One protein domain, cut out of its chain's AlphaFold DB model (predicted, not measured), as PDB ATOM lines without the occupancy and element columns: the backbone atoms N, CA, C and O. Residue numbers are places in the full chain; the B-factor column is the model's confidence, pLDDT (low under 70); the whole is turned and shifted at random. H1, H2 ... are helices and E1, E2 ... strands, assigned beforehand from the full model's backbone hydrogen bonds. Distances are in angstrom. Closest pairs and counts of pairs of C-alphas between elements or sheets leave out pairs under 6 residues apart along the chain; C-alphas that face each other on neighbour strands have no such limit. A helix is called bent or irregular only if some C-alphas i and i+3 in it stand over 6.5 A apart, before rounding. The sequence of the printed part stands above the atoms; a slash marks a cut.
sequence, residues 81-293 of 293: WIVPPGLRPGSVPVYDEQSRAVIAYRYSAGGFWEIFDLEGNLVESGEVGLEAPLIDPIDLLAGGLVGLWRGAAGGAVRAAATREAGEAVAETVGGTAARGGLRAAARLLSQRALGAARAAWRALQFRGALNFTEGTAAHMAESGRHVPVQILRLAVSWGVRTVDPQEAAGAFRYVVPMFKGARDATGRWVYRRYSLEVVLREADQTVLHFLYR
ATOM      1  N   TRP A  81     125.220 112.708 134.852       89.25
ATOM      2  CA  TRP A  81     125.920 111.424 134.805       89.25
ATOM      3  C   TRP A  81     126.123 110.929 133.369       89.25
ATOM      4  O   TRP A  81     125.417 111.329 132.443       89.25
ATOM      5  N   ILE A  82     127.093 110.034 133.204       89.69
ATOM      6  CA  ILE A  82     127.391 109.290 131.974       89.69
ATOM      7  C   ILE A  82     127.330 107.821 132.331       89.69
ATOM      8  O   ILE A  82     127.968 107.430 133.302       89.69
ATOM      9  N   VAL A  83     126.610 107.024 131.546       86.88
ATOM     10  CA  VAL A  83     126.475 105.581 131.778       86.88
ATOM     11  C   VAL A  83     127.774 104.894 131.328       86.88
ATOM     12  O   VAL A  83     128.026 104.868 130.120       86.88
ATOM     13  N   PRO A  84     128.613 104.373 132.246       87.00
ATOM     14  CA  PRO A  84     129.823 103.661 131.864       87.00
ATOM     15  C   PRO A  84     129.486 102.368 131.103       87.00
ATOM     16  O   PRO A  84     128.424 101.766 131.317       87.00
ATOM     17  N   PRO A  85     130.370 101.919 130.199       80.19
ATOM     18  CA  PRO A  85     130.208 100.639 129.528       80.19
ATOM     19  C   PRO A  85     130.302  99.491 130.541       80.19
ATOM     20  O   PRO A  85     131.023  99.576 131.530       80.19
ATOM     21  N   GLY A  86     129.587  98.395 130.281       74.69
ATOM     22  CA  GLY A  86     129.636  97.192 131.122       74.69
ATOM     23  C   GLY A  86     128.642  97.165 132.286       74.69
ATOM     24  O   GLY A  86     128.514  96.130 132.934       74.69
ATOM     25  N   LEU A  87     127.880  98.240 132.515       81.69
ATOM     26  CA  LEU A  87     126.764  98.193 133.459       81.69
ATOM     27  C   LEU A  87     125.681  97.221 132.999       81.69
ATOM     28  O   LEU A  87     125.371  97.115 131.808       81.69
ATOM     29  N   ARG A  88     125.036  96.565 133.969       76.94
ATOM     30  CA  ARG A  88     123.861  95.749 133.674       76.94
ATOM     31  C   ARG A  88     122.722  96.617 133.129       76.94
ATOM     32  O   ARG A  88     122.475  97.698 133.680       76.94
ATOM     33  N   PRO A  89     121.993  96.157 132.094       75.25
ATOM     34  CA  PRO A  89     120.811  96.856 131.601       75.25
ATOM     35  C   PRO A  89     119.811  97.131 132.729       75.25
ATOM     36  O   PRO A  89     119.540  96.256 133.545       75.25
ATOM     37  N   GLY A  90     119.279  98.353 132.786       70.06
ATOM     38  CA  GLY A  90     118.373  98.782 133.858       70.06
ATOM     39  C   GLY A  90     119.066  99.250 135.144       70.06
ATOM     40  O   GLY A  90     118.379  99.547 136.117       70.06
ATOM     41  N   SER A  91     120.401  99.349 135.167       78.50
ATOM     42  CA  SER A  91     121.112 100.011 136.268       78.50
ATOM     43  C   SER A  91     120.698 101.480 136.375       78.50
ATOM     44  O   SER A  91     120.726 102.214 135.388       78.50
ATOM     45  N   VAL A  92     120.357 101.925 137.583       77.75
ATOM     46  CA  VAL A  92     119.932 103.303 137.864       77.75
ATOM     47  C   VAL A  92     121.046 104.093 138.554       77.75
ATOM     48  O   VAL A  92     121.767 103.527 139.379       77.75
ATOM     49  N   PRO A  93     121.216 105.394 138.263       84.25
ATOM     50  CA  PRO A  93     122.209 106.206 138.952       84.25
ATOM     51  C   PRO A  93     121.834 106.425 140.424       84.25
ATOM     52  O   PRO A  93     120.663 106.510 140.793       84.25
ATOM     53  N   VAL A  94     122.844 106.557 141.278       84.12
ATOM     54  CA  VAL A  94     122.696 106.798 142.716       84.12
ATOM     55  C   VAL A  94     123.167 108.211 143.031       84.12
ATOM     56  O   VAL A  94     124.359 108.509 142.937       84.12
ATOM     57  N   TYR A  95     122.230 109.087 143.405       84.12
ATOM     58  CA  TYR A  95     122.540 110.468 143.773       84.12
ATOM     59  C   TYR A  95     122.821 110.585 145.266       84.12
ATOM     60  O   TYR A  95     121.949 110.303 146.090       84.12
ATOM     61  N   ASP A  96     124.005 111.080 145.606       84.56
ATOM     62  CA  ASP A  96     124.388 111.377 146.977       84.56
ATOM     63  C   ASP A  96     124.213 112.863 147.282       84.56
ATOM     64  O   ASP A  96     124.781 113.727 146.614       84.56
ATOM     65  N   GLU A  97     123.432 113.168 148.317       82.50
ATOM     66  CA  GLU A  97     123.175 114.547 148.735       82.50
ATOM     67  C   GLU A  97     124.421 115.211 149.315       82.50
ATOM     68  O   GLU A  97     124.640 116.393 149.064       82.50
ATOM     69  N   GLN A  98     125.261 114.451 150.026       85.06
ATOM     70  CA  GLN A  98     126.476 114.987 150.639       85.06
ATOM     71  C   GLN A  98     127.505 115.393 149.578       85.06
ATOM     72  O   GLN A  98     128.102 116.462 149.671       85.06
ATOM     73  N   SER A  99     127.693 114.558 148.556       83.88
ATOM     74  CA  SER A  99     128.605 114.845 147.438       83.88
ATOM     75  C   SER A  99     127.959 115.710 146.349       83.88
ATOM     76  O   SER A  99     128.636 116.151 145.425       83.88
ATOM     77  N   ARG A 100     126.639 115.935 146.436       85.06
ATOM     78  CA  ARG A 100     125.802 116.625 145.442       85.06
ATOM     79  C   ARG A 100     125.999 116.117 144.008       85.06
ATOM     80  O   ARG A 100     125.875 116.885 143.050       85.06
ATOM     81  N   ALA A 101     126.261 114.823 143.858       87.31
ATOM     82  CA  ALA A 101     126.635 114.189 142.600       87.31
ATOM     83  C   ALA A 101     126.064 112.770 142.505       87.31
ATOM     84  O   ALA A 101     125.706 112.159 143.514       87.31
ATOM     85  N   VAL A 102     126.002 112.238 141.285       89.00
ATOM     86  CA  VAL A 102     125.887 110.789 141.098       89.00
ATOM     87  C   VAL A 102     127.232 110.170 141.467       89.00
ATOM     88  O   VAL A 102     128.264 110.628 140.979       89.00
ATOM     89  N   ILE A 103     127.218 109.172 142.353       91.25
ATOM     90  CA  ILE A 103     128.438 108.546 142.897       91.25
ATOM     91  C   ILE A 103     128.543 107.045 142.604       91.25
ATOM     92  O   ILE A 103     129.592 106.456 142.842       91.25
ATOM     93  N   ALA A 104     127.465 106.428 142.121       91.44
ATOM     94  CA  ALA A 104     127.387 105.000 141.835       91.44
ATOM     95  C   ALA A 104     126.214 104.696 140.894       91.44
ATOM     96  O   ALA A 104     125.375 105.563 140.626       91.44
ATOM     97  N   TYR A 105     126.129 103.443 140.461       86.44
ATOM     98  CA  TYR A 105     124.973 102.852 139.799       86.44
ATOM     99  C   TYR A 105     124.477 101.654 140.592       86.44
ATOM    100  O   TYR A 105     125.266 100.947 141.210       86.44
ATOM    101  N   ARG A 106     123.168 101.413 140.572       83.44
ATOM    102  CA  ARG A 106     122.555 100.264 141.231       83.44
ATOM    103  C   ARG A 106     121.737  99.461 140.241       83.44
ATOM    104  O   ARG A 106     120.845 100.001 139.594       83.44
ATOM    105  N   TYR A 107     122.007  98.170 140.175       82.25
ATOM    106  CA  TYR A 107     121.170  97.201 139.486       82.25
ATOM    107  C   TYR A 107     120.330  96.432 140.505       82.25
ATOM    108  O   TYR A 107     120.769  96.185 141.632       82.25
ATOM    109  N   SER A 108     119.104  96.065 140.141       78.94
ATOM    110  CA  SER A 108     118.251  95.208 140.966       78.94
ATOM    111  C   SER A 108     117.326  94.378 140.081       78.94
ATOM    112  O   SER A 108     116.613  94.932 139.249       78.94
ATOM    113  N   ALA A 109     117.327  93.059 140.265       76.88
ATOM    114  CA  ALA A 109     116.432  92.142 139.565       76.88
ATOM    115  C   ALA A 109     116.239  90.854 140.369       76.88
ATOM    116  O   ALA A 109     117.205  90.289 140.870       76.88
ATOM    117  N   GLY A 110     114.996  90.374 140.477       71.19
ATOM    118  CA  GLY A 110     114.700  89.055 141.054       71.19
ATOM    119  C   GLY A 110     115.204  88.847 142.488       71.19
ATOM    120  O   GLY A 110     115.634  87.751 142.816       71.19
ATOM    121  N   GLY A 111     115.206  89.895 143.319       70.31
ATOM    122  CA  GLY A 111     115.749  89.836 144.682       70.31
ATOM    123  C   GLY A 111     117.275  89.949 144.759       70.31
ATOM    124  O   GLY A 111     117.813  90.048 145.849       70.31
ATOM    125  N   PHE A 112     117.987  90.014 143.641       77.00
ATOM    126  CA  PHE A 112     119.419  90.284 143.604       77.00
ATOM    127  C   PHE A 112     119.685  91.765 143.326       77.00
ATOM    128  O   PHE A 112     118.927  92.425 142.604       77.00
ATOM    129  N   TRP A 113     120.764  92.302 143.888       82.50
ATOM    130  CA  TRP A 113     121.209  93.665 143.635       82.50
ATOM    131  C   TRP A 113     122.729  93.758 143.519       82.50
ATOM    132  O   TRP A 113     123.476  93.007 144.139       82.50
ATOM    133  N   GLU A 114     123.176  94.742 142.743       86.56
ATOM    134  CA  GLU A 114     124.584  95.102 142.577       86.56
ATOM    135  C   GLU A 114     124.736  96.615 142.636       86.56
ATOM    136  O   GLU A 114     123.846  97.368 142.231       86.56
ATOM    137  N   ILE A 115     125.887  97.053 143.123       89.25
ATOM    138  CA  ILE A 115     126.310  98.444 143.167       89.25
ATOM    139  C   ILE A 115     127.609  98.543 142.386       89.25
ATOM    140  O   ILE A 115     128.560  97.815 142.662       89.25
ATOM    141  N   PHE A 116     127.653  99.478 141.448       90.50
ATOM    142  CA  PHE A 116     128.816  99.777 140.627       90.50
ATOM    143  C   PHE A 116     129.314 101.189 140.917       90.50
ATOM    144  O   PHE A 116     128.514 102.084 141.197       90.50
ATOM    145  N   ASP A 117     130.621 101.413 140.833       91.38
ATOM    146  CA  ASP A 117     131.186 102.759 140.868       91.38
ATOM    147  C   ASP A 117     130.939 103.515 139.545       91.38
ATOM    148  O   ASP A 117     130.273 103.031 138.624       91.38
ATOM    149  N   LEU A 118     131.453 104.744 139.448       91.69
ATOM    150  CA  LEU A 118     131.290 105.583 138.256       91.69
ATOM    151  C   LEU A 118     132.071 105.092 137.035       91.69
ATOM    152  O   LEU A 118     131.776 105.531 135.925       91.69
ATOM    153  N   GLU A 119     133.055 104.220 137.236       90.25
ATOM    154  CA  GLU A 119     133.856 103.616 136.174       90.25
ATOM    155  C   GLU A 119     133.264 102.273 135.707       90.25
ATOM    156  O   GLU A 119     133.736 101.707 134.724       90.25
ATOM    157  N   GLY A 120     132.193 101.800 136.356       90.06
ATOM    158  CA  GLY A 120     131.508 100.547 136.040       90.06
ATOM    159  C   GLY A 120     132.041  99.333 136.804       90.06
ATOM    160  O   GLY A 120     131.627  98.212 136.512       90.06
ATOM    161  N   ASN A 121     132.926  99.516 137.788       90.94
ATOM    162  CA  ASN A 121     133.445  98.411 138.593       90.94
ATOM    163  C   ASN A 121     132.437  98.008 139.669       90.94
ATOM    164  O   ASN A 121     131.836  98.868 140.315       90.94
ATOM    165  N   LEU A 122     132.283  96.702 139.903       91.19
ATOM    166  CA  LEU A 122     131.440  96.186 140.979       91.19
ATOM    167  C   LEU A 122     132.029  96.572 142.346       91.19
ATOM    168  O   LEU A 122     133.162  96.219 142.667       91.19
ATOM    169  N   VAL A 123     131.236  97.273 143.152       90.81
ATOM    170  CA  VAL A 123     131.567  97.686 144.523       90.81
ATOM    171  C   VAL A 123     131.013  96.688 145.533       90.81
ATOM    172  O   VAL A 123     131.705  96.302 146.471       90.81
ATOM    173  N   GLU A 124     129.751  96.295 145.365       88.06
ATOM    174  CA  GLU A 124     129.055  95.390 146.278       88.06
ATOM    175  C   GLU A 124     127.919  94.674 145.540       88.06
ATOM    176  O   GLU A 124     127.323  95.227 144.617       88.06
ATOM    177  N   SER A 125     127.593  93.460 145.965       89.44
ATOM    178  CA  SER A 125     126.438  92.702 145.486       89.44
ATOM    179  C   SER A 125     125.788  91.951 146.637       89.44
ATOM    180  O   SER A 125     126.468  91.589 147.598       89.44
ATOM    181  N   GLY A 126     124.503  91.647 146.513       82.94
ATOM    182  CA  GLY A 126     123.803  90.841 147.499       82.94
ATOM    183  C   GLY A 126     122.468  90.315 147.003       82.94
ATOM    184  O   GLY A 126     121.953  90.714 145.960       82.94
ATOM    185  N   GLU A 127     121.900  89.421 147.798       75.69
ATOM    186  CA  GLU A 127     120.561  88.873 147.616       75.69
ATOM    187  C   GLU A 127     119.660  89.368 148.753       75.69
ATOM    188  O   GLU A 127     120.110  89.582 149.882       75.69
ATOM    189  N   VAL A 128     118.384  89.595 148.458       66.31
ATOM    190  CA  VAL A 128     117.346  89.834 149.457       66.31
ATOM    191  C   VAL A 128     117.143  88.508 150.183       66.31
ATOM    192  O   VAL A 128     116.742  87.519 149.570       66.31
ATOM    193  N   GLY A 129     117.462  88.472 151.478       56.53
ATOM    194  CA  GLY A 129     117.221  87.294 152.307       56.53
ATOM    195  C   GLY A 129     115.741  86.902 152.281       56.53
ATOM    196  O   GLY A 129     114.870  87.765 152.253       56.53
ATOM    197  N   LEU A 130     115.454  85.597 152.296       52.19
ATOM    198  CA  LEU A 130     114.087  85.047 152.271       52.19
ATOM    199  C   LEU A 130     113.269  85.353 153.544       52.19
ATOM    200  O   LEU A 130     112.086  85.026 153.610       52.19
ATOM    201  N   GLU A 131     113.883  85.967 154.555       44.25
ATOM    202  CA  GLU A 131     113.200  86.461 155.746       44.25
ATOM    203  C   GLU A 131     112.733  87.895 155.498       44.25
ATOM    204  O   GLU A 131     113.544  88.769 155.198       44.25
ATOM    205  N   ALA A 132     111.424  88.135 155.614       43.88
ATOM    206  CA  ALA A 132     110.842  89.455 155.418       43.88
ATOM    207  C   ALA A 132     111.430  90.447 156.442       43.88
ATOM    208  O   ALA A 132     111.166  90.308 157.643       43.88
ATOM    209  N   PRO A 133     112.218  91.454 156.024       47.69
ATOM    210  CA  PRO A 133     112.573  92.538 156.925       47.69
ATOM    211  C   PRO A 133     111.293  93.281 157.336       47.69
ATOM    212  O   PRO A 133     110.354  93.405 156.554       47.69
ATOM    213  N   LEU A 134     111.258  93.821 158.560       43.12
ATOM    214  CA  LEU A 134     110.113  94.581 159.097       43.12
ATOM    215  C   LEU A 134     109.714  95.786 158.209       43.12
ATOM    216  O   LEU A 134     108.610  96.308 158.321       43.12
ATOM    217  N   ILE A 135     110.629  96.223 157.337       36.78
ATOM    218  CA  ILE A 135     110.408  97.159 156.235       36.78
ATOM    219  C   ILE A 135     110.987  96.498 154.982       36.78
ATOM    220  O   ILE A 135     112.208  96.354 154.882       36.78
ATOM    221  N   ASP A 136     110.136  96.109 154.035       41.78
ATOM    222  CA  ASP A 136     110.568  95.506 152.775       41.78
ATOM    223  C   ASP A 136     111.225  96.573 151.865       41.78
ATOM    224  O   ASP A 136     110.606  97.600 151.558       41.78
ATOM    225  N   PRO A 137     112.477  96.386 151.394       47.53
ATOM    226  CA  PRO A 137     113.051  97.211 150.331       47.53
ATOM    227  C   PRO A 137     112.167  97.241 149.076       47.53
ATOM    228  O   PRO A 137     112.172  98.238 148.348       47.53
ATOM    229  N   ILE A 138     111.398  96.171 148.839       43.50
ATOM    230  CA  ILE A 138     110.376  96.076 147.800       43.50
ATOM    231  C   ILE A 138     109.162  96.936 148.151       43.50
ATOM    232  O   ILE A 138     108.643  97.549 147.235       43.50
ATOM    233  N   ASP A 139     108.758  97.109 149.413       35.94
ATOM    234  CA  ASP A 139     107.668  98.032 149.791       35.94
ATOM    235  C   ASP A 139     108.056  99.504 149.594       35.94
ATOM    236  O   ASP A 139     107.247 100.324 149.148       35.94
ATOM    237  N   LEU A 140     109.332  99.840 149.811       45.22
ATOM    238  CA  LEU A 140     109.906 101.149 149.465       45.22
ATOM    239  C   LEU A 140     109.941 101.380 147.939       45.22
ATOM    240  O   LEU A 140     109.873 102.520 147.474       45.22
ATOM    241  N   LEU A 141     109.993 100.296 147.158       38.50
ATOM    242  CA  LEU A 141     109.812 100.274 145.702       38.50
ATOM    243  C   LEU A 141     108.323 100.170 145.288       38.50
ATOM    244  O   LEU A 141     107.951 100.675 144.229       38.50
ATOM    245  N   ALA A 142     107.441  99.588 146.100       39.00
ATOM    246  CA  ALA A 142     106.026  99.366 145.804       39.00
ATOM    247  C   ALA A 142     105.172 100.602 146.084       39.00
ATOM    248  O   ALA A 142     104.229 100.866 145.342       39.00
ATOM    249  N   GLY A 143     105.570 101.428 147.055       36.44
ATOM    250  CA  GLY A 143     104.958 102.728 147.335       36.44
ATOM    251  C   GLY A 143     105.306 103.844 146.338       36.44
ATOM    252  O   GLY A 143     104.798 104.953 146.482       36.44
ATOM    253  N   GLY A 144     106.158 103.590 145.332       40.62
ATOM    254  CA  GLY A 144     106.572 104.633 144.382       40.62
ATOM    255  C   GLY A 144     107.039 104.201 142.988       40.62
ATOM    256  O   GLY A 144     107.198 105.074 142.139       40.62
ATOM    257  N   LEU A 145     107.261 102.910 142.712       41.78
ATOM    258  CA  LEU A 145     107.841 102.453 141.436       41.78
ATOM    259  C   LEU A 145     107.191 101.186 140.833       41.78
ATOM    260  O   LEU A 145     107.291 100.998 139.623       41.78
ATOM    261  N   VAL A 146     106.464 100.344 141.581       36.56
ATOM    262  CA  VAL A 146     105.852  99.100 141.032       36.56
ATOM    263  C   VAL A 146     104.756  99.346 139.980       36.56
ATOM    264  O   VAL A 146     104.560  98.511 139.097       36.56
ATOM    265  N   GLY A 147     104.105 100.515 139.973       34.62
ATOM    266  CA  GLY A 147     103.151 100.881 138.915       34.62
ATOM    267  C   GLY A 147     103.767 100.971 137.509       34.62
ATOM    268  O   GLY A 147     103.040 100.884 136.523       34.62
ATOM    269  N   LEU A 148     105.095 101.100 137.403       38.22
ATOM    270  CA  LEU A 148     105.800 101.248 136.128       38.22
ATOM    271  C   LEU A 148     106.374  99.926 135.584       38.22
ATOM    272  O   LEU A 148     106.544  99.768 134.379       38.22
ATOM    273  N   TRP A 149     106.649  98.946 136.450       36.78
ATOM    274  CA  TRP A 149     107.380  97.726 136.066       36.78
ATOM    275  C   TRP A 149     106.509  96.619 135.466       36.78
ATOM    276  O   TRP A 149     107.029  95.717 134.808       36.78
ATOM    277  N   ARG A 150     105.180  96.696 135.608       35.09
ATOM    278  CA  ARG A 150     104.265  95.709 135.006       35.09
ATOM    279  C   ARG A 150     104.111  95.845 133.483       35.09
ATOM    280  O   ARG A 150     103.614  94.916 132.860       35.09
ATOM    281  N   GLY A 151     104.555  96.955 132.886       35.66
ATOM    282  CA  GLY A 151     104.485  97.179 131.435       35.66
ATOM    283  C   GLY A 151     105.696  96.683 130.635       35.66
ATOM    284  O   GLY A 151     105.550  96.356 129.463       35.66
ATOM    285  N   ALA A 152     106.883  96.591 131.245       40.19
ATOM    286  CA  ALA A 152     108.136  96.365 130.507       40.19
ATOM    287  C   ALA A 152     108.640  94.908 130.515       40.19
ATOM    288  O   ALA A 152     109.434  94.520 129.659       40.19
ATOM    289  N   ALA A 153     108.168  94.068 131.442       34.50
ATOM    290  CA  ALA A 153     108.673  92.699 131.601       34.50
ATOM    291  C   ALA A 153     108.225  91.710 130.498       34.50
ATOM    292  O   ALA A 153     108.716  90.587 130.454       34.50
ATOM    293  N   GLY A 154     107.308  92.101 129.604       33.72
ATOM    294  CA  GLY A 154     106.722  91.198 128.605       33.72
ATOM    295  C   GLY A 154     107.370  91.181 127.214       33.72
ATOM    296  O   GLY A 154     107.051  90.286 126.440       33.72
ATOM    297  N   GLY A 155     108.244  92.136 126.858       31.70
ATOM    298  CA  GLY A 155     108.611  92.333 125.440       31.70
ATOM    299  C   GLY A 155     110.081  92.596 125.098       31.70
ATOM    300  O   GLY A 155     110.475  92.349 123.964       31.70
ATOM    301  N   ALA A 156     110.915  93.055 126.032       33.66
ATOM    302  CA  ALA A 156     112.196  93.685 125.677       33.66
ATOM    303  C   ALA A 156     113.459  92.842 125.950       33.66
ATOM    304  O   ALA A 156     114.569  93.360 125.912       33.66
ATOM    305  N   VAL A 157     113.341  91.535 126.217       36.22
ATOM    306  CA  VAL A 157     114.507  90.696 126.591       36.22
ATOM    307  C   VAL A 157     115.334  90.222 125.375       36.22
ATOM    308  O   VAL A 157     116.330  89.525 125.541       36.22
ATOM    309  N   ARG A 158     114.987  90.597 124.133       32.75
ATOM    310  CA  ARG A 158     115.644  90.047 122.924       32.75
ATOM    311  C   ARG A 158     116.516  90.987 122.091       32.75
ATOM    312  O   ARG A 158     117.090  90.518 121.114       32.75
ATOM    313  N   ALA A 159     116.688  92.242 122.480       28.97
ATOM    314  CA  ALA A 159     117.524  93.190 121.745       28.97
ATOM    315  C   ALA A 159     118.418  93.940 122.742       28.97
ATOM    316  O   ALA A 159     118.014  94.933 123.330       28.97
ATOM    317  N   ALA A 160     119.568  93.353 123.088       31.62
ATOM    318  CA  ALA A 160     120.567  94.011 123.935       31.62
ATOM    319  C   ALA A 160     121.927  93.301 123.852       31.62
ATOM    320  O   ALA A 160     122.531  92.932 124.857       31.62
ATOM    321  N   ALA A 161     122.430  93.107 122.638       38.22
ATOM    322  CA  ALA A 161     123.854  92.896 122.422       38.22
ATOM    323  C   ALA A 161     124.269  93.882 121.334       38.22
ATOM    324  O   ALA A 161     123.937  93.691 120.170       38.22
ATOM    325  N   THR A 162     124.983  94.933 121.741       41.28
ATOM    326  CA  THR A 162     125.395  96.129 120.977       41.28
ATOM    327  C   THR A 162     124.415  97.321 121.032       41.28
ATOM    328  O   THR A 162     123.235  97.213 120.740       41.28
ATOM    329  N   ARG A 163     124.939  98.485 121.455       39.91
ATOM    330  CA  ARG A 163     124.350  99.850 121.450       39.91
ATOM    331  C   ARG A 163     123.067 100.163 122.252       39.91
ATOM    332  O   ARG A 163     122.920 101.318 122.639       39.91
ATOM    333  N   GLU A 164     122.224  99.202 122.615       36.22
ATOM    334  CA  GLU A 164     120.890  99.488 123.201       36.22
ATOM    335  C   GLU A 164     120.838  99.582 124.742       36.22
ATOM    336  O   GLU A 164     119.868 100.081 125.311       36.22
ATOM    337  N   ALA A 165     121.905  99.205 125.459       38.38
ATOM    338  CA  ALA A 165     121.936  99.304 126.928       38.38
ATOM    339  C   ALA A 165     121.804 100.757 127.431       38.38
ATOM    340  O   ALA A 165     121.206 101.008 128.478       38.38
ATOM    341  N   GLY A 166     122.313 101.726 126.662       35.59
ATOM    342  CA  GLY A 166     122.169 103.149 126.968       35.59
ATOM    343  C   GLY A 166     120.762 103.693 126.715       35.59
ATOM    344  O   GLY A 166     120.385 104.679 127.339       35.59
ATOM    345  N   GLU A 167     119.979 103.062 125.834       33.56
ATOM    346  CA  GLU A 167     118.598 103.456 125.528       33.56
ATOM    347  C   GLU A 167     117.609 102.850 126.520       33.56
ATOM    348  O   GLU A 167     116.773 103.581 127.028       33.56
ATOM    349  N   ALA A 168     117.790 101.594 126.940       38.38
ATOM    350  CA  ALA A 168     116.984 101.004 128.011       38.38
ATOM    351  C   ALA A 168     117.200 101.710 129.368       38.38
ATOM    352  O   ALA A 168     116.255 101.900 130.135       38.38
ATOM    353  N   VAL A 169     118.428 102.166 129.659       40.88
ATOM    354  CA  VAL A 169     118.710 103.036 130.817       40.88
ATOM    355  C   VAL A 169     118.160 104.449 130.582       40.88
ATOM    356  O   VAL A 169     117.608 105.040 131.499       40.88
ATOM    357  N   ALA A 170     118.212 104.995 129.362       37.69
ATOM    358  CA  ALA A 170     117.587 106.287 129.049       37.69
ATOM    359  C   ALA A 170     116.054 106.262 129.149       37.69
ATOM    360  O   ALA A 170     115.466 107.270 129.515       37.69
ATOM    361  N   GLU A 171     115.403 105.150 128.829       40.34
ATOM    362  CA  GLU A 171     113.946 105.008 128.835       40.34
ATOM    363  C   GLU A 171     113.431 104.745 130.260       40.34
ATOM    364  O   GLU A 171     112.458 105.358 130.701       40.34
ATOM    365  N   THR A 172     114.170 103.951 131.046       44.53
ATOM    366  CA  THR A 172     113.904 103.753 132.483       44.53
ATOM    367  C   THR A 172     114.264 104.973 133.342       44.53
ATOM    368  O   THR A 172     113.585 105.245 134.331       44.53
ATOM    369  N   VAL A 173     115.284 105.756 132.967       44.69
ATOM    370  CA  VAL A 173     115.749 106.926 133.739       44.69
ATOM    371  C   VAL A 173     115.177 108.256 133.214       44.69
ATOM    372  O   VAL A 173     114.935 109.174 133.994       44.69
ATOM    373  N   GLY A 174     114.886 108.369 131.918       40.75
ATOM    374  CA  GLY A 174     114.355 109.578 131.272       40.75
ATOM    375  C   GLY A 174     112.845 109.770 131.426       40.75
ATOM    376  O   GLY A 174     112.378 110.907 131.409       40.75
ATOM    377  N   GLY A 175     112.080 108.695 131.645       40.88
ATOM    378  CA  GLY A 175     110.629 108.788 131.829       40.88
ATOM    379  C   GLY A 175     110.202 109.205 133.240       40.88
ATOM    380  O   GLY A 175     109.269 109.989 133.395       40.88
ATOM    381  N   THR A 176     110.853 108.685 134.288       39.19
ATOM    382  CA  THR A 176     110.340 108.801 135.671       39.19
ATOM    383  C   THR A 176     111.387 108.583 136.773       39.19
ATOM    384  O   THR A 176     111.017 108.290 137.909       39.19
ATOM    385  N   ALA A 177     112.690 108.775 136.539       47.16
ATOM    386  CA  ALA A 177     113.633 108.805 137.662       47.16
ATOM    387  C   ALA A 177     113.512 110.122 138.438       47.16
ATOM    388  O   ALA A 177     114.479 110.858 138.530       47.16
ATOM    389  N   ALA A 178     112.346 110.456 139.003       53.38
ATOM    390  CA  ALA A 178     112.216 111.595 139.907       53.38
ATOM    391  C   ALA A 178     113.383 111.549 140.903       53.38
ATOM    392  O   ALA A 178     113.696 110.481 141.417       53.38
ATOM    393  N   ARG A 179     114.047 112.675 141.190       55.78
ATOM    394  CA  ARG A 179     115.211 112.737 142.102       55.78
ATOM    395  C   ARG A 179     115.006 111.977 143.426       55.78
ATOM    396  O   ARG A 179     115.974 111.525 144.026       55.78
ATOM    397  N   GLY A 180     113.752 111.807 143.857       54.28
ATOM    398  CA  GLY A 180     113.353 110.893 144.929       54.28
ATOM    399  C   GLY A 180     113.812 109.441 144.730       54.28
ATOM    400  O   GLY A 180     114.362 108.881 145.663       54.28
ATOM    401  N   GLY A 181     113.678 108.858 143.537       58.09
ATOM    402  CA  GLY A 181     114.174 107.523 143.184       58.09
ATOM    403  C   GLY A 181     115.702 107.414 143.197       58.09
ATOM    404  O   GLY A 181     116.235 106.477 143.782       58.09
ATOM    405  N   LEU A 182     116.421 108.414 142.664       62.38
ATOM    406  CA  LEU A 182     117.896 108.440 142.727       62.38
ATOM    407  C   LEU A 182     118.413 108.528 144.173       62.38
ATOM    408  O   LEU A 182     119.404 107.895 144.529       62.38
ATOM    409  N   ARG A 183     117.731 109.315 145.016       62.66
ATOM    410  CA  ARG A 183     118.028 109.442 146.453       62.66
ATOM    411  C   ARG A 183     117.602 108.209 147.244       62.66
ATOM    412  O   ARG A 183     118.296 107.809 148.171       62.66
ATOM    413  N   ALA A 184     116.474 107.597 146.889       62.25
ATOM    414  CA  ALA A 184     116.023 106.348 147.485       62.25
ATOM    415  C   ALA A 184     117.034 105.232 147.210       62.25
ATOM    416  O   ALA A 184     117.363 104.489 148.127       62.25
ATOM    417  N   ALA A 185     117.615 105.185 146.006       63.75
ATOM    418  CA  ALA A 185     118.691 104.254 145.696       63.75
ATOM    419  C   ALA A 185     119.890 104.432 146.641       63.75
ATOM    420  O   ALA A 185     120.389 103.437 147.153       63.75
ATOM    421  N   ALA A 186     120.288 105.671 146.962       66.81
ATOM    422  CA  ALA A 186     121.378 105.942 147.908       66.81
ATOM    423  C   ALA A 186     121.098 105.422 149.327       66.81
ATOM    424  O   ALA A 186     122.017 104.983 150.010       66.81
ATOM    425  N   ARG A 187     119.831 105.422 149.765       71.75
ATOM    426  CA  ARG A 187     119.424 104.876 151.075       71.75
ATOM    427  C   ARG A 187     119.480 103.353 151.142       71.75
ATOM    428  O   ARG A 187     119.490 102.804 152.235       71.75
ATOM    429  N   LEU A 188     119.499 102.691 149.989       71.50
ATOM    430  CA  LEU A 188     119.568 101.236 149.881       71.50
ATOM    431  C   LEU A 188     121.015 100.726 149.808       71.50
ATOM    432  O   LEU A 188     121.228  99.517 149.802       71.50
ATOM    433  N   LEU A 189     122.005 101.624 149.757       79.56
ATOM    434  CA  LEU A 189     123.416 101.259 149.854       79.56
ATOM    435  C   LEU A 189     123.768 100.927 151.308       79.56
ATOM    436  O   LEU A 189     123.396 101.649 152.236       79.56
ATOM    437  N   SER A 190     124.567  99.876 151.501       83.38
ATOM    438  CA  SER A 190     125.223  99.642 152.786       83.38
ATOM    439  C   SER A 190     126.171 100.809 153.111       83.38
ATOM    440  O   SER A 190     126.654 101.514 152.220       83.38
ATOM    441  N   GLN A 191     126.506 101.010 154.391       87.38
ATOM    442  CA  GLN A 191     127.496 102.031 154.775       87.38
ATOM    443  C   GLN A 191     128.868 101.779 154.127       87.38
ATOM    444  O   GLN A 191     129.590 102.728 153.816       87.38
ATOM    445  N   ARG A 192     129.209 100.506 153.877       84.62
ATOM    446  CA  ARG A 192     130.444 100.123 153.184       84.62
ATOM    447  C   ARG A 192     130.393 100.522 151.713       84.62
ATOM    448  O   ARG A 192     131.302 101.222 151.271       84.62
ATOM    449  N   ALA A 193     129.326 100.174 150.990       85.31
ATOM    450  CA  ALA A 193     129.146 100.603 149.603       85.31
ATOM    451  C   ALA A 193     129.108 102.120 149.468       85.31
ATOM    452  O   ALA A 193     129.742 102.662 148.572       85.31
ATOM    453  N   LEU A 194     128.399 102.822 150.353       88.75
ATOM    454  CA  LEU A 194     128.333 104.280 150.309       88.75
ATOM    455  C   LEU A 194     129.717 104.908 150.525       88.75
ATOM    456  O   LEU A 194     130.094 105.842 149.815       88.75
ATOM    457  N   GLY A 195     130.493 104.381 151.478       90.25
ATOM    458  CA  GLY A 195     131.877 104.790 151.710       90.25
ATOM    459  C   GLY A 195     132.771 104.543 150.493       90.25
ATOM    460  O   GLY A 195     133.478 105.456 150.063       90.25
ATOM    461  N   ALA A 196     132.692 103.350 149.905       90.12
ATOM    462  CA  ALA A 196     133.450 102.974 148.715       90.12
ATOM    463  C   ALA A 196     133.065 103.816 147.488       90.12
ATOM    464  O   ALA A 196     133.942 104.371 146.832       90.12
ATOM    465  N   ALA A 197     131.770 104.010 147.232       90.62
ATOM    466  CA  ALA A 197     131.260 104.840 146.142       90.62
ATOM    467  C   ALA A 197     131.721 106.299 146.270       90.62
ATOM    468  O   ALA A 197     132.203 106.896 145.308       90.62
ATOM    469  N   ARG A 198     131.659 106.877 147.477       93.56
ATOM    470  CA  ARG A 198     132.189 108.227 147.728       93.56
ATOM    471  C   ARG A 198     133.704 108.290 147.560       93.56
ATOM    472  O   ARG A 198     134.210 109.299 147.075       93.56
ATOM    473  N   ALA A 199     134.436 107.255 147.968       92.25
ATOM    474  CA  ALA A 199     135.880 107.187 147.772       92.25
ATOM    475  C   ALA A 199     136.238 107.118 146.280       92.25
ATOM    476  O   ALA A 199     137.075 107.901 145.836       92.25
ATOM    477  N   ALA A 200     135.555 106.274 145.503       91.19
ATOM    478  CA  ALA A 200     135.719 106.171 144.055       91.19
ATOM    479  C   ALA A 200     135.366 107.490 143.349       91.19
ATOM    480  O   ALA A 200     136.145 107.984 142.535       91.19
ATOM    481  N   TRP A 201     134.252 108.129 143.724       92.62
ATOM    482  CA  TRP A 201     133.884 109.449 143.208       92.62
ATOM    483  C   TRP A 201     134.949 110.510 143.510       92.62
ATOM    484  O   TRP A 201     135.340 111.244 142.605       92.62
ATOM    485  N   ARG A 202     135.464 110.584 144.749       92.69
ATOM    486  CA  ARG A 202     136.546 111.524 145.096       92.69
ATOM    487  C   ARG A 202     137.817 111.225 144.318       92.69
ATOM    488  O   ARG A 202     138.446 112.153 143.817       92.69
ATOM    489  N   ALA A 203     138.182 109.948 144.221       90.56
ATOM    490  CA  ALA A 203     139.335 109.523 143.453       90.56
ATOM    491  C   ALA A 203     139.192 110.027 142.021       90.56
ATOM    492  O   ALA A 203     140.071 110.735 141.563       90.56
ATOM    493  N   LEU A 204     138.061 109.784 141.359       89.50
ATOM    494  CA  LEU A 204     137.810 110.276 140.013       89.50
ATOM    495  C   LEU A 204     137.827 111.810 139.929       89.50
ATOM    496  O   LEU A 204     138.511 112.359 139.073       89.50
ATOM    497  N   GLN A 205     137.122 112.511 140.819       86.94
ATOM    498  CA  GLN A 205     137.050 113.975 140.836       86.94
ATOM    499  C   GLN A 205     138.444 114.618 140.875       86.94
ATOM    500  O   GLN A 205     138.716 115.571 140.143       86.94
ATOM    501  N   PHE A 206     139.340 114.064 141.694       84.50
ATOM    502  CA  PHE A 206     140.663 114.624 141.970       84.50
ATOM    503  C   PHE A 206     141.826 113.833 141.333       84.50
ATOM    504  O   PHE A 206     142.987 114.134 141.612       84.50
ATOM    505  N   ARG A 207     141.555 112.832 140.477       81.69
ATOM    506  CA  ARG A 207     142.585 111.992 139.827       81.69
ATOM    507  C   ARG A 207     143.377 112.811 138.815       81.69
ATOM    508  O   ARG A 207     142.914 113.018 137.703       81.69
ATOM    509  N   GLY A 208     144.596 113.222 139.156       75.62
ATOM    510  CA  GLY A 208     145.415 114.071 138.281       75.62
ATOM    511  C   GLY A 208     144.801 115.463 138.082       75.62
ATOM    512  O   GLY A 208     143.637 115.694 138.395       75.62
ATOM    513  N   ALA A 209     145.557 116.427 137.568       79.31
ATOM    514  CA  ALA A 209     145.008 117.749 137.266       79.31
ATOM    515  C   ALA A 209     144.471 117.768 135.827       79.31
ATOM    516  O   ALA A 209     145.226 117.488 134.900       79.31
ATOM    517  N   LEU A 210     143.181 118.079 135.641       91.12
ATOM    518  CA  LEU A 210     142.725 118.617 134.357       91.12
ATOM    519  C   LEU A 210     143.085 120.096 134.348       91.12
ATOM    520  O   LEU A 210     142.695 120.836 135.254       91.12
ATOM    521  N   ASN A 211     143.833 120.504 133.334       94.56
ATOM    522  CA  ASN A 211     144.102 121.907 133.077       94.56
ATOM    523  C   ASN A 211     142.980 122.472 132.206       94.56
ATOM    524  O   ASN A 211     142.301 121.739 131.487       94.56
ATOM    525  N   PHE A 212     142.779 123.781 132.260       94.75
ATOM    526  CA  PHE A 212     141.751 124.461 131.483       94.75
ATOM    527  C   PHE A 212     142.371 125.669 130.806       94.75
ATOM    528  O   PHE A 212     143.190 126.369 131.404       94.75
ATOM    529  N   THR A 213     141.964 125.937 129.567       95.06
ATOM    530  CA  THR A 213     142.212 127.259 128.983       95.06
ATOM    531  C   THR A 213     141.416 128.313 129.751       95.06
ATOM    532  O   THR A 213     140.397 127.998 130.368       95.06
ATOM    533  N   GLU A 214     141.847 129.571 129.690       94.94
ATOM    534  CA  GLU A 214     141.160 130.675 130.367       94.94
ATOM    535  C   GLU A 214     139.675 130.759 129.977       94.94
ATOM    536  O   GLU A 214     138.807 130.813 130.847       94.94
ATOM    537  N   GLY A 215     139.365 130.651 128.680       91.94
ATOM    538  CA  GLY A 215     137.982 130.661 128.196       91.94
ATOM    539  C   GLY A 215     137.162 129.468 128.696       91.94
ATOM    540  O   GLY A 215     136.011 129.621 129.100       91.94
ATOM    541  N   THR A 216     137.758 128.273 128.740       92.94
ATOM    542  CA  THR A 216     137.081 127.086 129.288       92.94
ATOM    543  C   THR A 216     136.850 127.210 130.796       92.94
ATOM    544  O   THR A 216     135.781 126.847 131.286       92.94
ATOM    545  N   ALA A 217     137.820 127.753 131.535       92.62
ATOM    546  CA  ALA A 217     137.697 128.005 132.967       92.62
ATOM    547  C   ALA A 217     136.604 129.044 133.271       92.62
ATOM    548  O   ALA A 217     135.825 128.852 134.205       92.62
ATOM    549  N   ALA A 218     136.489 130.095 132.452       91.56
ATOM    550  CA  ALA A 218     135.414 131.078 132.558       91.56
ATOM    551  C   ALA A 218     134.033 130.432 132.349       91.56
ATOM    552  O   ALA A 218     133.139 130.610 133.175       91.56
ATOM    553  N   HIS A 219     133.873 129.590 131.321       88.06
ATOM    554  CA  HIS A 219     132.619 128.861 131.105       88.06
ATOM    555  C   HIS A 219     132.295 127.868 132.225       88.06
ATOM    556  O   HIS A 219     131.131 127.690 132.567       88.06
ATOM    557  N   MET A 220     133.302 127.247 132.843       87.69
ATOM    558  CA  MET A 220     133.102 126.393 134.018       87.69
ATOM    559  C   MET A 220     132.546 127.142 135.233       87.69
ATOM    560  O   MET A 220     131.908 126.515 136.083       87.69
ATOM    561  N   ALA A 221     132.784 128.453 135.328       87.00
ATOM    562  CA  ALA A 221     132.251 129.302 136.390       87.00
ATOM    563  C   ALA A 221     130.796 129.741 136.133       87.00
ATOM    564  O   ALA A 221     130.091 130.116 137.071       87.00
ATOM    565  N   GLU A 222     130.316 129.668 134.888       87.19
ATOM    566  CA  GLU A 222     128.926 129.962 134.536       87.19
ATOM    567  C   GLU A 222     128.016 128.781 134.912       87.19
ATOM    568  O   GLU A 222     128.144 127.684 134.369       87.19
ATOM    569  N   SER A 223     127.030 128.996 135.787       76.31
ATOM    570  CA  SER A 223     126.126 127.929 136.257       76.31
ATOM    571  C   SER A 223     125.388 127.205 135.123       76.31
ATOM    572  O   SER A 223     125.223 125.988 135.160       76.31
ATOM    573  N   GLY A 224     124.993 127.937 134.077       80.12
ATOM    574  CA  GLY A 224     124.335 127.382 132.895       80.12
ATOM    575  C   GLY A 224     125.258 126.581 131.974       80.12
ATOM    576  O   GLY A 224     124.767 125.868 131.107       80.12
ATOM    577  N   ARG A 225     126.580 126.660 132.141       85.75
ATOM    578  CA  ARG A 225     127.566 125.943 131.314       85.75
ATOM    579  C   ARG A 225     128.432 124.982 132.116       85.75
ATOM    580  O   ARG A 225     129.139 124.187 131.518       85.75
ATOM    581  N   HIS A 226     128.355 125.010 133.438       89.38
ATOM    582  CA  HIS A 226     129.162 124.172 134.305       89.38
ATOM    583  C   HIS A 226     129.008 122.675 133.988       89.38
ATOM    584  O   HIS A 226     127.895 122.148 133.982       89.38
ATOM    585  N   VAL A 227     130.131 121.980 133.787       91.94
ATOM    586  CA  VAL A 227     130.196 120.516 133.675       91.94
ATOM    587  C   VAL A 227     131.169 119.995 134.730       91.94
ATOM    588  O   VAL A 227     132.363 120.262 134.630       91.94
ATOM    589  N   PRO A 228     130.711 119.239 135.740       91.56
ATOM    590  CA  PRO A 228     131.583 118.803 136.823       91.56
ATOM    591  C   PRO A 228     132.819 118.032 136.328       91.56
ATOM    592  O   PRO A 228     132.731 117.234 135.394       91.56
ATOM    593  N   VAL A 229     133.972 118.234 136.976       92.12
ATOM    594  CA  VAL A 229     135.266 117.645 136.568       92.12
ATOM    595  C   VAL A 229     135.180 116.129 136.413       92.12
ATOM    596  O   VAL A 229     135.704 115.590 135.438       92.12
ATOM    597  N   GLN A 230     134.479 115.434 137.315       92.56
ATOM    598  CA  GLN A 230     134.275 113.998 137.187       92.56
ATOM    599  C   GLN A 230     133.611 113.640 135.853       92.56
ATOM    600  O   GLN A 230     134.077 112.726 135.189       92.56
ATOM    601  N   ILE A 231     132.606 114.399 135.405       94.62
ATOM    602  CA  ILE A 231     131.888 114.165 134.144       94.62
ATOM    603  C   ILE A 231     132.799 114.388 132.935       94.62
ATOM    604  O   ILE A 231     132.754 113.603 131.993       94.62
ATOM    605  N   LEU A 232     133.673 115.396 132.973       95.19
ATOM    606  CA  LEU A 232     134.669 115.602 131.916       95.19
ATOM    607  C   LEU A 232     135.634 114.413 131.816       95.19
ATOM    608  O   LEU A 232     135.942 113.953 130.721       95.19
ATOM    609  N   ARG A 233     136.066 113.855 132.952       94.31
ATOM    610  CA  ARG A 233     136.914 112.651 132.968       94.31
ATOM    611  C   ARG A 233     136.190 111.417 132.478       94.31
ATOM    612  O   ARG A 233     136.768 110.641 131.721       94.31
ATOM    613  N   LEU A 234     134.939 111.252 132.903       94.00
ATOM    614  CA  LEU A 234     134.075 110.193 132.408       94.00
ATOM    615  C   LEU A 234     133.990 110.284 130.866       94.00
ATOM    616  O   LEU A 234     134.188 109.302 130.155       94.00
ATOM    617  N   ALA A 235     133.792 111.489 130.327       95.44
ATOM    618  CA  ALA A 235     133.729 111.714 128.885       95.44
ATOM    619  C   ALA A 235     135.032 111.372 128.161       95.44
ATOM    620  O   ALA A 235     134.988 110.742 127.110       95.44
ATOM    621  N   VAL A 236     136.187 111.722 128.726       94.94
ATOM    622  CA  VAL A 236     137.493 111.333 128.166       94.94
ATOM    623  C   VAL A 236     137.709 109.815 128.236       94.94
ATOM    624  O   VAL A 236     138.320 109.238 127.345       94.94
ATOM    625  N   SER A 237     137.179 109.150 129.266       92.62
ATOM    626  CA  SER A 237     137.384 107.712 129.485       92.62
ATOM    627  C   SER A 237     136.533 106.834 128.562       92.62
ATOM    628  O   SER A 237     137.009 105.795 128.108       92.62
ATOM    629  N   TRP A 238     135.289 107.233 128.266       92.56
ATOM    630  CA  TRP A 238     134.348 106.402 127.485       92.56
ATOM    631  C   TRP A 238     133.770 107.078 126.248       92.56
ATOM    632  O   TRP A 238     132.998 106.464 125.512       92.56
ATOM    633  N   GLY A 239     134.113 108.339 126.009       93.06
ATOM    634  CA  GLY A 239     133.711 109.040 124.803       93.06
ATOM    635  C   GLY A 239     134.374 108.451 123.567       93.06
ATOM    636  O   GLY A 239     135.508 107.971 123.595       93.06
ATOM    637  N   VAL A 240     133.666 108.527 122.445       94.69
ATOM    638  CA  VAL A 240     134.240 108.205 121.142       94.69
ATOM    639  C   VAL A 240     135.308 109.247 120.833       94.69
ATOM    640  O   VAL A 240     134.998 110.429 120.677       94.69
ATOM    641  N   ARG A 241     136.561 108.795 120.760       96.25
ATOM    642  CA  ARG A 241     137.728 109.628 120.479       96.25
ATOM    643  C   ARG A 241     137.874 109.858 118.977       96.25
ATOM    644  O   ARG A 241     138.060 108.913 118.214       96.25
ATOM    645  N   THR A 242     137.845 111.115 118.557       95.44
ATOM    646  CA  THR A 242     138.128 111.560 117.187       95.44
ATOM    647  C   THR A 242     139.219 112.623 117.191       95.44
ATOM    648  O   THR A 242     139.528 113.207 118.229       95.44
ATOM    649  N   VAL A 243     139.785 112.915 116.022       93.50
ATOM    650  CA  VAL A 243     140.634 114.104 115.851       93.50
ATOM    651  C   VAL A 243     139.819 115.359 116.195       93.50
ATOM    652  O   VAL A 243     138.594 115.376 116.002       93.50
ATOM    653  N   ASP A 244     140.479 116.362 116.772       90.44
ATOM    654  CA  ASP A 244     139.890 117.679 117.009       90.44
ATOM    655  C   ASP A 244     139.437 118.316 115.677       90.44
ATOM    656  O   ASP A 244     140.239 118.385 114.747       90.44
ATOM    657  N   PRO A 245     138.185 118.798 115.552       83.12
ATOM    658  CA  PRO A 245     137.714 119.501 114.356       83.12
ATOM    659  C   PRO A 245     138.527 120.735 113.969       83.12
ATOM    660  O   PRO A 245     138.480 121.142 112.813       83.12
ATOM    661  N   GLN A 246     139.218 121.352 114.929       87.94
ATOM    662  CA  GLN A 246     140.103 122.492 114.675       87.94
ATOM    663  C   GLN A 246     141.546 122.064 114.378       87.94
ATOM    664  O   GLN A 246     142.407 122.918 114.184       87.94
ATOM    665  N   GLU A 247     141.804 120.752 114.349       85.94
ATOM    666  CA  GLU A 247     143.105 120.139 114.075       85.94
ATOM    667  C   GLU A 247     144.235 120.683 114.966       85.94
ATOM    668  O   GLU A 247     145.405 120.703 114.574       85.94
ATOM    669  N   ALA A 248     143.915 121.107 116.198       86.44
ATOM    670  CA  ALA A 248     144.934 121.557 117.131       86.44
ATOM    671  C   ALA A 248     145.895 120.401 117.459       86.44
ATOM    672  O   ALA A 248     145.493 119.269 117.744       86.44
ATOM    673  N   ALA A 249     147.198 120.684 117.424       89.56
ATOM    674  CA  ALA A 249     148.225 119.662 117.581       89.56
ATOM    675  C   ALA A 249     148.093 118.915 118.922       89.56
ATOM    676  O   ALA A 249     148.120 119.517 119.998       89.56
ATOM    677  N   GLY A 250     147.970 117.584 118.853       91.62
ATOM    678  CA  GLY A 250     147.823 116.721 120.029       91.62
ATOM    679  C   GLY A 250     146.478 116.852 120.754       91.62
ATOM    680  O   GLY A 250     146.359 116.371 121.886       91.62
ATOM    681  N   ALA A 251     145.489 117.506 120.136       96.06
ATOM    682  CA  ALA A 251     144.133 117.617 120.648       96.06
ATOM    683  C   ALA A 251     143.208 116.562 120.034       96.06
ATOM    684  O   ALA A 251     143.244 116.269 118.837       96.06
ATOM    685  N   PHE A 252     142.345 116.010 120.879       97.50
ATOM    686  CA  PHE A 252     141.361 115.011 120.498       97.50
ATOM    687  C   PHE A 252     140.005 115.373 121.075       97.50
ATOM    688  O   PHE A 252     139.898 115.871 122.198       97.50
ATOM    689  N   ARG A 253     138.959 115.109 120.296       97.38
ATOM    690  CA  ARG A 253     137.572 115.295 120.707       97.38
ATOM    691  C   ARG A 253     137.006 113.971 121.200       97.38
ATOM    692  O   ARG A 253     137.114 112.957 120.521       97.38
ATOM    693  N   TYR A 254     136.341 114.020 122.341       97.31
ATOM    694  CA  TYR A 254     135.650 112.914 122.982       97.31
ATOM    695  C   TYR A 254     134.157 113.210 123.002       97.31
ATOM    696  O   TYR A 254     133.748 114.242 123.532       97.31
ATOM    697  N   VAL A 255     133.346 112.328 122.417       96.31
ATOM    698  CA  VAL A 255     131.886 112.495 122.362       96.31
ATOM    699  C   VAL A 255     131.200 111.369 123.121       96.31
ATOM    700  O   VAL A 255     131.403 110.196 122.807       96.31
ATOM    701  N   VAL A 256     130.372 111.715 124.105       94.69
ATOM    702  CA  VAL A 256     129.682 110.746 124.965       94.69
ATOM    703  C   VAL A 256     128.233 111.175 125.228       94.69
ATOM    704  O   VAL A 256     127.968 112.367 125.407       94.69
ATOM    705  N   PRO A 257     127.261 110.244 125.279       91.25
ATOM    706  CA  PRO A 257     125.944 110.564 125.807       91.25
ATOM    707  C   PRO A 257     126.034 110.855 127.309       91.25
ATOM    708  O   PRO A 257     126.585 110.076 128.087       91.25
ATOM    709  N   MET A 258     125.443 111.969 127.716       89.56
ATOM    710  CA  MET A 258     125.332 112.411 129.098       89.56
ATOM    711  C   MET A 258     123.861 112.650 129.421       89.56
ATOM    712  O   MET A 258     123.070 113.016 128.556       89.56
ATOM    713  N   PHE A 259     123.484 112.491 130.678       86.44
ATOM    714  CA  PHE A 259     122.181 112.904 131.170       86.44
ATOM    715  C   PHE A 259     122.342 114.047 132.151       86.44
ATOM    716  O   PHE A 259     123.289 114.076 132.937       86.44
ATOM    717  N   LYS A 260     121.395 114.977 132.113       85.06
ATOM    718  CA  LYS A 260     121.351 116.138 132.992       85.06
ATOM    719  C   LYS A 260     119.921 116.313 133.491       85.06
ATOM    720  O   LYS A 260     118.965 116.280 132.712       85.06
ATOM    721  N   GLY A 261     119.774 116.409 134.809       77.12
ATOM    722  CA  GLY A 261     118.478 116.600 135.454       77.12
ATOM    723  C   GLY A 261     118.130 118.069 135.594       77.12
ATOM    724  O   GLY A 261     118.848 118.769 136.290       77.12
ATOM    725  N   ALA A 262     116.997 118.489 135.045       75.25
ATOM    726  CA  ALA A 262     116.456 119.838 135.178       75.25
ATOM    727  C   ALA A 262     115.106 119.812 135.907       75.25
ATOM    728  O   ALA A 262     114.445 118.775 135.991       75.25
ATOM    729  N   ARG A 263     114.670 120.961 136.427       72.50
ATOM    730  CA  ARG A 263     113.286 121.150 136.884       72.50
ATOM    731  C   ARG A 263     112.437 121.611 135.701       72.50
ATOM    732  O   ARG A 263     112.857 122.492 134.956       72.50
ATOM    733  N   ASP A 264     111.259 121.027 135.521       73.75
ATOM    734  CA  ASP A 264     110.259 121.563 134.599       73.75
ATOM    735  C   ASP A 264     109.500 122.751 135.219       73.75
ATOM    736  O   ASP A 264     109.710 123.116 136.379       73.75
ATOM    737  N   ALA A 265     108.585 123.348 134.448       75.62
ATOM    738  CA  ALA A 265     107.755 124.469 134.898       75.62
ATOM    739  C   ALA A 265     106.865 124.132 136.113       75.62
ATOM    740  O   ALA A 265     106.414 125.035 136.811       75.62
ATOM    741  N   THR A 266     106.627 122.845 136.386       77.25
ATOM    742  CA  THR A 266     105.866 122.364 137.550       77.25
ATOM    743  C   THR A 266     106.758 122.098 138.766       77.25
ATOM    744  O   THR A 266     106.282 121.668 139.816       77.25
ATOM    745  N   GLY A 267     108.068 122.328 138.639       67.12
ATOM    746  CA  GLY A 267     109.051 122.016 139.666       67.12
ATOM    747  C   GLY A 267     109.355 120.521 139.785       67.12
ATOM    748  O   GLY A 267     109.994 120.115 140.760       67.12
ATOM    749  N   ARG A 268     108.945 119.685 138.828       64.75
ATOM    750  CA  ARG A 268     109.273 118.255 138.787       64.75
ATOM    751  C   ARG A 268     110.638 118.053 138.145       64.75
ATOM    752  O   ARG A 268     111.014 118.767 137.223       64.75
ATOM    753  N   TRP A 269     111.388 117.066 138.627       64.38
ATOM    754  CA  TRP A 269     112.641 116.676 137.986       64.38
ATOM    755  C   TRP A 269     112.373 115.927 136.685       64.38
ATOM    756  O   TRP A 269     111.641 114.938 136.682       64.38
ATOM    757  N   VAL A 270     113.009 116.388 135.615       68.94
ATOM    758  CA  VAL A 270     113.003 115.778 134.290       68.94
ATOM    759  C   VAL A 270     114.444 115.604 133.846       68.94
ATOM    760  O   VAL A 270     115.260 116.519 133.959       68.94
ATOM    761  N   TYR A 271     114.758 114.423 133.335       75.12
ATOM    762  CA  TYR A 271     116.103 114.083 132.907       75.12
ATOM    763  C   TYR A 271     116.163 114.075 131.398       75.12
ATOM    764  O   TYR A 271     115.402 113.377 130.734       75.12
ATOM    765  N   ARG A 272     117.067 114.888 130.861       80.06
ATOM    766  CA  ARG A 272     117.263 115.020 129.424       80.06
ATOM    767  C   ARG A 272     118.605 114.422 129.055       80.06
ATOM    768  O   ARG A 272     119.595 114.580 129.775       80.06
ATOM    769  N   ARG A 273     118.609 113.712 127.934       84.44
ATOM    770  CA  ARG A 273     119.820 113.206 127.304       84.44
ATOM    771  C   ARG A 273     120.443 114.326 126.476       84.44
ATOM    772  O   ARG A 273     119.741 114.982 125.715       84.44
ATOM    773  N   TYR A 274     121.745 114.492 126.632       87.88
ATOM    774  CA  TYR A 274     122.604 115.417 125.909       87.88
ATOM    775  C   TYR A 274     123.769 114.641 125.289       87.88
ATOM    776  O   TYR A 274     124.151 113.569 125.764       87.88
ATOM    777  N   SER A 275     124.363 115.191 124.242       93.88
ATOM    778  CA  SER A 275     125.665 114.785 123.727       93.88
ATOM    779  C   SER A 275     126.720 115.718 124.307       93.88
ATOM    780  O   SER A 275     126.727 116.901 123.972       93.88
ATOM    781  N   LEU A 276     127.599 115.200 125.166       96.19
ATOM    782  CA  LEU A 276     128.739 115.942 125.700       96.19
ATOM    783  C   LEU A 276     129.954 115.731 124.794       96.19
ATOM    784  O   LEU A 276     130.389 114.603 124.567       96.19
ATOM    785  N   GLU A 277     130.500 116.834 124.302       96.88
ATOM    786  CA  GLU A 277     131.736 116.919 123.539       96.88
ATOM    787  C   GLU A 277     132.816 117.552 124.420       96.88
ATOM    788  O   GLU A 277     132.593 118.605 125.018       96.88
ATOM    789  N   VAL A 278     133.987 116.923 124.502       97.19
ATOM    790  CA  VAL A 278     135.152 117.429 125.241       97.19
ATOM    791  C   VAL A 278     136.365 117.388 124.326       97.19
ATOM    792  O   VAL A 278     136.720 116.327 123.823       97.19
ATOM    793  N   VAL A 279     137.011 118.529 124.107       97.38
ATOM    794  CA  VAL A 279     138.278 118.617 123.375       97.38
ATOM    795  C   VAL A 279     139.411 118.706 124.385       97.38
ATOM    796  O   VAL A 279     139.491 119.660 125.163       97.38
ATOM    797  N   LEU A 280     140.287 117.705 124.370       97.31
ATOM    798  CA  LEU A 280     141.403 117.562 125.295       97.31
ATOM    799  C   LEU A 280     142.719 117.536 124.521       97.31
ATOM    800  O   LEU A 280     142.900 116.710 123.626       97.31
ATOM    801  N   ARG A 281     143.667 118.381 124.923       96.38
ATOM    802  CA  ARG A 281     145.075 118.213 124.567       96.38
ATOM    803  C   ARG A 281     145.698 117.180 125.497       96.38
ATOM    804  O   ARG A 281     145.837 117.414 126.695       96.38
ATOM    805  N   GLU A 282     146.065 116.028 124.951       93.94
ATOM    806  CA  GLU A 282     146.465 114.875 125.769       93.94
ATOM    807  C   GLU A 282     147.825 115.056 126.443       93.94
ATOM    808  O   GLU A 282     148.005 114.588 127.567       93.94
ATOM    809  N   ALA A 283     148.744 115.776 125.788       93.12
ATOM    810  CA  ALA A 283     150.121 115.966 126.247       93.12
ATOM    811  C   ALA A 283     150.221 116.569 127.659       93.12
ATOM    812  O   ALA A 283     151.125 116.223 128.411       93.12
ATOM    813  N   ASP A 284     149.293 117.457 128.016       93.19
ATOM    814  CA  ASP A 284     149.275 118.161 129.301       93.19
ATOM    815  C   ASP A 284     147.901 118.145 129.985       93.19
ATOM    816  O   ASP A 284     147.675 118.885 130.943       93.19
ATOM    817  N   GLN A 285     146.984 117.296 129.509       94.88
ATOM    818  CA  GLN A 285     145.633 117.141 130.054       94.88
ATOM    819  C   GLN A 285     144.844 118.464 130.103       94.88
ATOM    820  O   GLN A 285     144.066 118.701 131.032       94.88
ATOM    821  N   THR A 286     145.037 119.335 129.107       96.06
ATOM    822  CA  THR A 286     144.325 120.618 129.020       96.06
ATOM    823  C   THR A 286     143.021 120.475 128.255       96.06
ATOM    824  O   THR A 286     143.017 120.152 127.067       96.06
ATOM    825  N   VAL A 287     141.903 120.771 128.915       96.56
ATOM    826  CA  VAL A 287     140.596 120.916 128.275       96.56
ATOM    827  C   VAL A 287     140.587 122.235 127.504       96.56
ATOM    828  O   VAL A 287     140.658 123.321 128.090       96.56
ATOM    829  N   LEU A 288     140.532 122.123 126.179       95.94
ATOM    830  CA  LEU A 288     140.501 123.255 125.251       95.94
ATOM    831  C   LEU A 288     139.078 123.771 125.043       95.94
ATOM    832  O   LEU A 288     138.868 124.966 124.852       95.94
ATOM    833  N   HIS A 289     138.112 122.855 125.064       95.19
ATOM    834  CA  HIS A 289     136.705 123.152 124.863       95.19
ATOM    835  C   HIS A 289     135.843 122.035 125.454       95.19
ATOM    836  O   HIS A 289     136.237 120.869 125.454       95.19
ATOM    837  N   PHE A 290     134.642 122.377 125.909       95.69
ATOM    838  CA  PHE A 290     133.581 121.407 126.135       95.69
ATOM    839  C   PHE A 290     132.232 122.026 125.759       95.69
ATOM    840  O   PHE A 290     132.033 123.238 125.880       95.69
ATOM    841  N   LEU A 291     131.301 121.185 125.325       94.12
ATOM    842  CA  LEU A 291     129.944 121.576 124.964       94.12
ATOM    843  C   LEU A 291     129.005 120.404 125.205       94.12
ATOM    844  O   LEU A 291     129.323 119.278 124.842       94.12
ATOM    845  N   TYR A 292     127.824 120.665 125.754       91.62
ATOM    846  CA  TYR A 292     126.741 119.689 125.763       91.62
ATOM    847  C   TYR A 292     125.530 120.249 125.015       91.62
ATOM    848  O   TYR A 292     125.191 121.423 125.172       91.62
ATOM    849  N   ARG A 293     124.907 119.416 124.178       90.12
ATOM    850  CA  ARG A 293     123.770 119.775 123.317       90.12
ATOM    851  C   ARG A 293     122.734 118.667 123.230       90.12
ATOM    852  O   ARG A 293     123.130 117.495 123.417       90.12
TER     853      ARG A 293
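What this domain is: This is residues 81 to 293 of the 293 residues of an uncharacterized protein of Actinobacteria bacterium (UniProt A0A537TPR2). Two strongly twisted four-strand sheets make two lobes set one after the other along the longest axis: E1 to E4 with H4 and H5 on it, and E5 to E8 with H7, H3 and H6 on it. H5 and H7 meet at nearly a right angle between the lobes, and the long bent hairpin of E6 and E7 reaches back to H3 and H4. The printed part has 213 residues, with seven named helices and eight named strands in the order E1 to E4, H1 to H7, E5 to E8; the class is mixed, helices and strands. Both sheets are antiparallel, in the orders E1 E2 E3 E4 and E5 E6 E7 E8. The whole is compact, with a radius of gyration of the C-alphas of 18.5 A, yet elongated, spanning 60 by 37 by 36 A.

Where its parts are: Find C-alpha 92 at (119.932, 103.303, 137.864), where E1 begins, residues 92 to 96. Then come E2, 101 to 109, 24.5 A long, E3, 112 to 116, and E4, 122 to 127. H1 is 137 to 142, H2 146 to 149, H3 165 to 174 and H4 179 to 187. From C-alpha 191 at (127.496, 102.031, 154.775), H5 runs 22.3 A to residue 206. H6 is 214 to 221, H7 229 to 238 and E5 240 to 243. E6, 251 to 263, spans 35.0 A and E7, 269 to 281, 35.1 A; E8, 286 to 292, ends at (126.741, 119.689, 125.763).

How they stand to each other: Each sheet is a meander, each strand the antiparallel neighbour of the one before. Look at N 94 and O 104 of E1 and E2, 2.8 A, N 107 and O 114 of E2 and E3, 2.9 A, and N 115 and O 124 of E3 and E4, 2.8 A. H4 is over E1 at a height of 6.6 A over the sheet, with C-alphas 94 and 182 closest at 5.1 A. H5 is over E2 at 7.9 A, making two layers, helix and sheet; C-alphas 103 and 201 are closest, 5.5 A. With residues 201 to 205 alone H5 touches H7, about perpendicular at 87 degrees; C-alphas 205 and 230 are closest, 4.6 A. H7 makes two layers with the second sheet, at a height of 7.8 A, and runs across its strands at 73 degrees to E7 on the local plane; C-alphas 235 and 256 are its closest to E6, 5.7 A. H3 is on the same face as H7, C-alphas 174 and 271 being closest to E7 at 5.1 A. H6 is on this sheet too, with C-alphas 216 and 289 5.9 A apart, its closest to E8. Across this sheet N 242 and O 253 of E5 and E6 are 2.8 A apart, N 258 and O 274 of E6 and E7 2.8 A, and N 279 and O 289 of E7 and E8 2.8 A. E6 bends by 57 degrees at residue 257 and E7 by 56 degrees at 273. H1 and H2 are on neither sheet and meet only through their link. In H1, H3, H4, H5, H6 and H7 every O i to N i+4 pair is within hydrogen-bond range; H2 is too short for one.

The domain as a whole: The two farthest C-alphas, of Leu 134 and Ala 249, are 61.7 A apart. The printed part has no cut and ends at the chain's last residue, 293. The link from H2 to H3, residues 150 to 164, is long. Mean pLDDT of the printed part is 75.0; residues 128 to 186 and 267 to 270 are under 70.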